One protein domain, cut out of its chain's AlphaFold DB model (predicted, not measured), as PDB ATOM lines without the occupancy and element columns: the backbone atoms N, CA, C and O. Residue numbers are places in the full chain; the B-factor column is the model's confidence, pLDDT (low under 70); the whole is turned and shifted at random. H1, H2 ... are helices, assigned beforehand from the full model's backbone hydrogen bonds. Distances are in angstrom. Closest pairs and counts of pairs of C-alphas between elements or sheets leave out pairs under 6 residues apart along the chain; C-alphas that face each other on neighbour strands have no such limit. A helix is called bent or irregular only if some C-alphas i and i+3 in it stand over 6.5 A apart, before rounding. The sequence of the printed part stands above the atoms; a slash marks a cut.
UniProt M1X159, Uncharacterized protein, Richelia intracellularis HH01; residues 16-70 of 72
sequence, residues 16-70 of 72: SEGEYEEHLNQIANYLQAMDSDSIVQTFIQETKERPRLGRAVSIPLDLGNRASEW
ATOM      1  N   SER A  16     -48.414  27.082  57.457       97.75
ATOM      2  CA  SER A  16     -47.099  26.483  57.228       97.75
ATOM      3  C   SER A  16     -46.634  25.672  58.444       97.75
ATOM      4  O   SER A  16     -47.212  25.761  59.528       97.75
ATOM      5  N   GLU A  17     -45.570  24.886  58.281       97.81
ATOM      6  CA  GLU A  17     -44.971  24.101  59.370       97.81
ATOM      7  C   GLU A  17     -44.563  24.980  60.563       97.81
ATOM      8  O   GLU A  17     -44.947  24.684  61.692       97.81
ATOM      9  N   GLY A  18     -43.877  26.101  60.308       98.31
ATOM     10  CA  GLY A  18     -43.452  27.029  61.360       98.31
ATOM     11  C   GLY A  18     -44.629  27.696  62.077       98.31
ATOM     12  O   GLY A  18     -44.674  27.720  63.303       98.31
ATOM     13  N   GLU A  19     -45.634  28.164  61.328       98.50
ATOM     14  CA  GLU A  19     -46.851  28.743  61.920       98.50
ATOM     15  C   GLU A  19     -47.632  27.710  62.745       98.50
ATOM     16  O   GLU A  19     -48.222  28.041  63.774       98.50
ATOM     17  N   TYR A  20     -47.643  26.449  62.305       98.00
ATOM     18  CA  TYR A  20     -48.282  25.367  63.038       98.00
ATOM     19  C   TYR A  20     -47.544  25.050  64.342       98.00
ATOM     20  O   TYR A  20     -48.191  24.917  65.380       98.00
ATOM     21  N   GLU A  21     -46.213  24.988  64.325       98.19
ATOM     22  CA  GLU A  21     -45.404  24.786  65.531       98.19
ATOM     23  C   GLU A  21     -45.574  25.940  66.531       98.19
ATOM     24  O   GLU A  21     -45.815  25.706  67.718       98.19
ATOM     25  N   GLU A  22     -45.545  27.192  66.066       98.50
ATOM     26  CA  GLU A  22     -45.827  28.366  66.901       98.50
ATOM     27  C   GLU A  22     -47.234  28.309  67.507       98.50
ATOM     28  O   GLU A  22     -47.415  28.589  68.696       98.50
ATOM     29  N   HIS A  23     -48.231  27.898  66.723       97.69
ATOM     30  CA  HIS A  23     -49.598  27.731  67.204       97.69
ATOM     31  C   HIS A  23     -49.705  26.638  68.280       97.69
ATOM     32  O   HIS A  23     -50.356  26.850  69.306       97.69
ATOM     33  N   LEU A  24     -49.037  25.494  68.093       97.31
ATOM     34  CA  LEU A  24     -48.981  24.425  69.096       97.31
ATOM     35  C   LEU A  24     -48.301  24.893  70.387       97.31
ATOM     36  O   LEU A  24     -48.816  24.624  71.472       97.31
ATOM     37  N   ASN A  25     -47.202  25.643  70.283       98.31
ATOM     38  CA  ASN A  25     -46.513  26.219  71.439       98.31
ATOM     39  C   ASN A  25     -47.407  27.202  72.207       98.31
ATOM     40  O   ASN A  25     -47.449  27.171  73.437       98.31
ATOM     41  N   GLN A  26     -48.180  28.038  71.509       98.06
ATOM     42  CA  GLN A  26     -49.161  28.921  72.153       98.06
ATOM     43  C   GLN A  26     -50.234  28.126  72.909       98.06
ATOM     44  O   GLN A  26     -50.536  28.448  74.058       98.06
ATOM     45  N   ILE A  27     -50.779  27.062  72.307       96.62
ATOM     46  CA  ILE A  27     -51.746  26.177  72.976       96.62
ATOM     47  C   ILE A  27     -51.117  25.532  74.217       96.62
ATOM     48  O   ILE A  27     -51.735  25.548  75.280       96.62
ATOM     49  N   ALA A  28     -49.896  25.004  74.110       96.19
ATOM     50  CA  ALA A  28     -49.185  24.395  75.233       96.19
ATOM     51  C   ALA A  28     -48.991  25.385  76.392       96.19
ATOM     52  O   ALA A  28     -49.260  25.043  77.543       96.19
ATOM     53  N   ASN A  29     -48.630  26.636  76.087       95.88
ATOM     54  CA  ASN A  29     -48.508  27.699  77.085       95.88
ATOM     55  C   ASN A  29     -49.836  27.973  77.807       95.88
ATOM     56  O   ASN A  29     -49.844  28.131  79.028       95.88
ATOM     57  N   TYR A  30     -50.966  27.997  77.090       92.31
ATOM     58  CA  TYR A  30     -52.282  28.150  77.721       92.31
ATOM     59  C   TYR A  30     -52.637  26.960  78.613       92.31
ATOM     60  O   TYR A  30     -53.108  27.160  79.732       92.31
ATOM     61  N   LEU A  31     -52.382  25.732  78.154       92.31
ATOM     62  CA  LEU A  31     -52.634  24.528  78.950       92.31
ATOM     63  C   LEU A  31     -51.812  24.522  80.239       92.31
ATOM     64  O   LEU A  31     -52.352  24.188  81.290       92.31
ATOM     65  N   GLN A  32     -50.549  24.945  80.177       91.88
ATOM     66  CA  GLN A  32     -49.702  25.050  81.359       91.88
ATOM     67  C   GLN A  32     -50.156  26.170  82.305       91.88
ATOM     68  O   GLN A  32     -50.185  25.973  83.518       91.88
ATOM     69  N   ALA A  33     -50.564  27.329  81.781       89.00
ATOM     70  CA  ALA A  33     -51.102  28.418  82.600       89.00
ATOM     71  C   ALA A  33     -52.399  28.026  83.336       89.00
ATOM     72  O   ALA A  33     -52.671  28.536  84.422       89.00
ATOM     73  N   MET A  34     -53.180  27.118  82.748       88.38
ATOM     74  CA  MET A  34     -54.414  26.561  83.311       88.38
ATOM     75  C   MET A  34     -54.195  25.270  84.116       88.38
ATOM     76  O   MET A  34     -55.177  24.675  84.551       88.38
ATOM     77  N   ASP A  35     -52.950  24.810  84.284       89.38
ATOM     78  CA  ASP A  35     -52.616  23.554  84.983       89.38
ATOM     79  C   ASP A  35     -53.382  22.327  84.423       89.38
ATOM     80  O   ASP A  35     -53.831  21.437  85.141       89.38
ATOM     81  N   SER A  36     -53.612  22.325  83.104       91.50
ATOM     82  CA  SER A  36     -54.466  21.363  82.384       91.50
ATOM     83  C   SER A  36     -53.686  20.396  81.481       91.50
ATOM     84  O   SER A  36     -54.282  19.573  80.781       91.50
ATOM     85  N   ASP A  37     -52.362  20.496  81.445       92.75
ATOM     86  CA  ASP A  37     -51.472  19.697  80.598       92.75
ATOM     87  C   ASP A  37     -51.583  18.192  80.887       92.75
ATOM     88  O   ASP A  37     -51.685  17.392  79.953       92.75
ATOM     89  N   SER A  38     -51.637  17.810  82.165       92.75
ATOM     90  CA  SER A  38     -51.779  16.412  82.594       92.75
ATOM     91  C   SER A  38     -53.077  15.776  82.082       92.75
ATOM     92  O   SER A  38     -53.044  14.707  81.473       92.75
ATOM     93  N   ILE A  39     -54.211  16.468  82.235       92.12
ATOM     94  CA  ILE A  39     -55.534  16.010  81.780       92.12
ATOM     95  C   ILE A  39     -55.534  15.785  80.267       92.12
ATOM     96  O   ILE A  39     -56.042  14.770  79.787       92.12
ATOM     97  N   VAL A  40     -54.948  16.712  79.505       94.75
ATOM     98  CA  VAL A  40     -54.862  16.597  78.044       94.75
ATOM     99  C   VAL A  40     -54.018  15.391  77.636       94.75
ATOM    100  O   VAL A  40     -54.446  14.621  76.775       94.75
ATOM    101  N   GLN A  41     -52.854  15.193  78.261       95.94
ATOM    102  CA  GLN A  41     -51.981  14.049  77.978       95.94
ATOM    103  C   GLN A  41     -52.678  12.718  78.281       95.94
ATOM    104  O   GLN A  41     -52.711  11.843  77.413       95.94
ATOM    105  N   THR A  42     -53.285  12.584  79.462       96.00
ATOM    106  CA  THR A  42     -54.037  11.383  79.855       96.00
ATOM    107  C   THR A  42     -55.183  11.113  78.887       96.00
ATOM    108  O   THR A  42     -55.298  10.005  78.365       96.00
ATOM    109  N   PHE A  43     -55.986  12.130  78.559       96.69
ATOM    110  CA  PHE A  43     -57.105  11.963  77.634       96.69
ATOM    111  C   PHE A  43     -56.642  11.466  76.260       96.69
ATOM    112  O   PHE A  43     -57.252  10.556  75.706       96.69
ATOM    113  N   ILE A  44     -55.562  12.031  75.705       95.75
ATOM    114  CA  ILE A  44     -55.022  11.616  74.399       95.75
ATOM    115  C   ILE A  44     -54.519  10.167  74.436       95.75
ATOM    116  O   ILE A  44     -54.722   9.434  73.470       95.75
ATOM    117  N   GLN A  45     -53.875   9.749  75.529       97.19
ATOM    118  CA  GLN A  45     -53.349   8.388  75.672       97.19
ATOM    119  C   GLN A  45     -54.455   7.337  75.831       97.19
ATOM    120  O   GLN A  45     -54.320   6.220  75.334       97.19
ATOM    121  N   GLU A  46     -55.545   7.684  76.511       97.62
ATOM    122  CA  GLU A  46     -56.615   6.739  76.850       97.62
ATOM    123  C   GLU A  46     -57.757   6.716  75.828       97.62
ATOM    124  O   GLU A  46     -58.441   5.697  75.666       97.62
ATOM    125  N   THR A  47     -57.991   7.829  75.127       95.94
ATOM    126  CA  THR A  47     -59.131   7.944  74.219       95.94
ATOM    127  C   THR A  47     -58.969   7.070  72.980       95.94
ATOM    128  O   THR A  47     -57.924   7.002  72.334       95.94
ATOM    129  N   LYS A  48     -60.065   6.417  72.591       96.75
ATOM    130  CA  LYS A  48     -60.185   5.738  71.291       96.75
ATOM    131  C   LYS A  48     -60.827   6.636  70.237       96.75
ATOM    132  O   LYS A  48     -60.974   6.222  69.083       96.75
ATOM    133  N   GLU A  49     -61.251   7.837  70.624       96.38
ATOM    134  CA  GLU A  49     -61.829   8.793  69.695       96.38
ATOM    135  C   GLU A  49     -60.760   9.306  68.734       96.38
ATOM    136  O   GLU A  49     -59.626   9.591  69.106       96.38
ATOM    137  N   ARG A  50     -61.139   9.429  67.463       96.00
ATOM    138  CA  ARG A  50     -60.301  10.052  66.441       96.00
ATOM    139  C   ARG A  50     -61.078  11.195  65.816       96.00
ATOM    140  O   ARG A  50     -62.261  10.989  65.517       96.00
ATOM    141  N   PRO A  51     -60.448  12.354  65.575       96.69
ATOM    142  CA  PRO A  51     -61.104  13.430  64.859       96.69
ATOM    143  C   PRO A  51     -61.396  12.973  63.425       96.69
ATOM    144  O   PRO A  51     -60.595  12.281  62.793       96.69
ATOM    145  N   ARG A  52     -62.579  13.312  62.919       95.62
ATOM    146  CA  ARG A  52     -63.052  12.946  61.573       95.62
ATOM    147  C   ARG A  52     -63.575  14.187  60.869       95.62
ATOM    148  O   ARG A  52     -63.842  15.196  61.514       95.62
ATOM    149  N   LEU A  53     -63.749  14.118  59.552       94.38
ATOM    150  CA  LEU A  53     -64.295  15.231  58.775       94.38
ATOM    151  C   LEU A  53     -65.614  15.730  59.393       94.38
ATOM    152  O   LEU A  53     -66.574  14.970  59.504       94.38
ATOM    153  N   GLY A  54     -65.638  16.993  59.823       90.19
ATOM    154  CA  GLY A  54     -66.802  17.614  60.462       90.19
ATOM    155  C   GLY A  54     -67.002  17.276  61.946       90.19
ATOM    156  O   GLY A  54     -67.955  17.771  62.542       90.19
ATOM    157  N   ARG A  55     -66.127  16.471  62.567       94.88
ATOM    158  CA  ARG A  55     -66.210  16.095  63.988       94.88
ATOM    159  C   ARG A  55     -64.852  16.189  64.682       94.88
ATOM    160  O   ARG A  55     -63.960  15.375  64.442       94.88
ATOM    161  N   ALA A  56     -64.732  17.161  65.579       97.00
ATOM    162  CA  ALA A  56     -63.591  17.291  66.474       97.00
ATOM    163  C   ALA A  56     -63.661  16.284  67.632       97.00
ATOM    164  O   ALA A  56     -64.746  15.826  68.001       97.00
ATOM    165  N   VAL A  57     -62.504  15.979  68.219       97.75
ATOM    166  CA  VAL A  57     -62.424  15.357  69.548       97.75
ATOM    167  C   VAL A  57     -62.391  16.479  70.577       97.75
ATOM    168  O   VAL A  57     -61.525  17.353  70.521       97.75
ATOM    169  N   SER A  58     -63.351  16.473  71.495       96.62
ATOM    170  CA  SER A  58     -63.455  17.484  72.545       96.62
ATOM    171  C   SER A  58     -62.799  16.965  73.814       96.62
ATOM    172  O   SER A  58     -63.336  16.079  74.471       96.62
ATOM    173  N   ILE A  59     -61.656  17.545  74.167       95.44
ATOM    174  CA  ILE A  59     -60.968  17.269  75.425       95.44
ATOM    175  C   ILE A  59     -61.553  18.202  76.492       95.44
ATOM    176  O   ILE A  59     -61.462  19.431  76.319       95.44
ATOM    177  N   PRO A  60     -62.175  17.666  77.557       91.50
ATOM    178  CA  PRO A  60     -62.648  18.485  78.661       91.50
ATOM    179  C   PRO A  60     -61.440  19.109  79.358       91.50
ATOM    180  O   PRO A  60     -60.479  18.416  79.679       91.50
ATOM    181  N   LEU A  61     -61.480  20.426  79.546       88.75
ATOM    182  CA  LEU A  61     -60.507  21.128  80.374       88.75
ATOM    183  C   LEU A  61     -61.218  21.555  81.646       88.75
ATOM    184  O   LEU A  61     -62.325  22.093  81.573       88.75
ATOM    185  N   ASP A  62     -60.574  21.316  82.777       77.25
ATOM    186  CA  ASP A  62     -60.955  21.908  84.046       77.25
ATOM    187  C   ASP A  62     -60.024  23.098  84.292       77.25
ATOM    188  O   ASP A  62     -58.813  22.979  84.143       77.25
ATOM    189  N   LEU A  63     -60.589  24.254  84.640       71.31
ATOM    190  CA  LEU A  63     -59.804  25.435  85.018       71.31
ATOM    191  C   LEU A  63     -59.151  25.274  86.404       71.31
ATOM    192  O   LEU A  63     -58.412  26.157  86.851       71.31
ATOM    193  N   GLY A  64     -59.444  24.164  87.087       65.50
ATOM    194  CA  GLY A  64     -58.899  23.813  88.385       65.50
ATOM    195  C   GLY A  64     -59.241  24.845  89.459       65.50
ATOM    196  O   GLY A  64     -60.104  25.711  89.302       65.50
ATOM    197  N   ASN A  65     -58.509  24.791  90.571       62.62
ATOM    198  CA  ASN A  65     -58.675  25.735  91.682       62.62
ATOM    199  C   ASN A  65     -58.183  27.158  91.361       62.62
ATOM    200  O   ASN A  65     -58.476  28.080  92.117       62.62
ATOM    201  N   ARG A  66     -57.459  27.358  90.250       61.31
ATOM    202  CA  ARG A  66     -56.918  28.666  89.855       61.31
ATOM    203  C   ARG A  66     -58.002  29.639  89.418       61.31
ATOM    204  O   ARG A  66     -57.863  30.825  89.680       61.31
ATOM    205  N   ALA A  67     -59.102  29.177  88.820       61.91
ATOM    206  CA  ALA A  67     -60.241  30.055  88.527       61.91
ATOM    207  C   ALA A  67     -60.820  30.693  89.804       61.91
ATOM    208  O   ALA A  67     -61.249  31.845  89.785       61.91
ATOM    209  N   SER A  68     -60.767  29.965  90.922       63.12
ATOM    210  CA  SER A  68     -61.215  30.427  92.236       63.12
ATOM    211  C   SER A  68     -60.343  31.553  92.803       63.12
ATOM    212  O   SER A  68     -60.833  32.336  93.611       63.12
ATOM    213  N   GLU A  69     -59.079  31.674  92.376       61.59
ATOM    214  CA  GLU A  69     -58.161  32.740  92.817       61.59
ATOM    215  C   GLU A  69     -58.566  34.127  92.283       61.59
ATOM    216  O   GLU A  69     -58.193  35.139  92.871       61.59
ATOM    217  N   TRP A  70     -59.355  34.183  91.205       63.25
ATOM    218  CA  TRP A  70     -59.790  35.429  90.551       63.25
ATOM    219  C   TRP A  70     -61.272  35.762  90.785       63.25
ATOM    220  O   TRP A  70     -61.748  36.791  90.310       63.25
TER     221      TRP A  70
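This is residues 16 to 70 of the 72 residues of an uncharacterized protein of Richelia intracellularis HH01 (UniProt M1X159). A long helix, H1, and a shorter one, H2, meet near their ends as an open V, with residues 16 to 27, of which 17 to 27 belong to H1, sticking out as an arm. After H2 the backbone makes a wide loop at residues 50 to 56, folds back and runs stretched out past H2 to a short last helix, H3, which lies away from both other helices. The printed part has 55 residues with three named helices, in the order H1, H2, H3, and no named strand; its class is all helix. It is loose, with a radius of gyration of the C-alphas of 13.4 A, and its C-alphas span 38 by 29 by 20 A.

H1, the longest helix, has residues 17 to 33 and measures 24.4 A from C-alpha 17 at (-44.971, 24.101, 59.370) to C-alpha 33 at (-51.102, 28.418, 82.600). H2, residues 37 to 46, measures 14.4 A and begins with C-alpha 37 at (-51.472, 19.697, 80.598). H3, residues 64 to 70, measures 11.8 A and ends with C-alpha 70 at (-59.790, 35.429, 90.551). H3 is neither bent nor irregular, but only just: C-alphas 64 and 67 are 6.4 A apart.

H1 and H2 are close but not clearly touching, with 2 pairs of C-alphas within 8 A. Their closest C-alphas are those of Leu 31 and Asp 37, 5.2 A apart, while the centres are 16.3 A apart. They run opposite ways at a steep tilt of 68 degrees, only just short of about perpendicular. H3 is apart from H1 and from H2. In H1 and H2 every O i to N i+4 pair is within hydrogen-bond range; in H3 0 of 3 such pairs are, beside 3 of 4 O i to N i+3 pairs.

The two C-alphas farthest apart are those of Leu 53 and Glu 69, at 38.8 A, and the first and last printed C-alphas, those of Ser 16 and Trp 70, are 36.8 A apart. Residues 16 to 27, of which 17 to 27 belong to H1, stand free, and so do residues 50 to 56. Without these stretches the body has 36 residues and spans 35 by 16 by 13 A. The link from H1 to H2 is tight, with 3 residues, and the link from H2 to H3 is long, with 17 residues, 47 to 63. The printed part has no cut. The mean pLDDT of the printed part is 90.3, and the 7 residues under 70 are residues 64 to 70, which form H3.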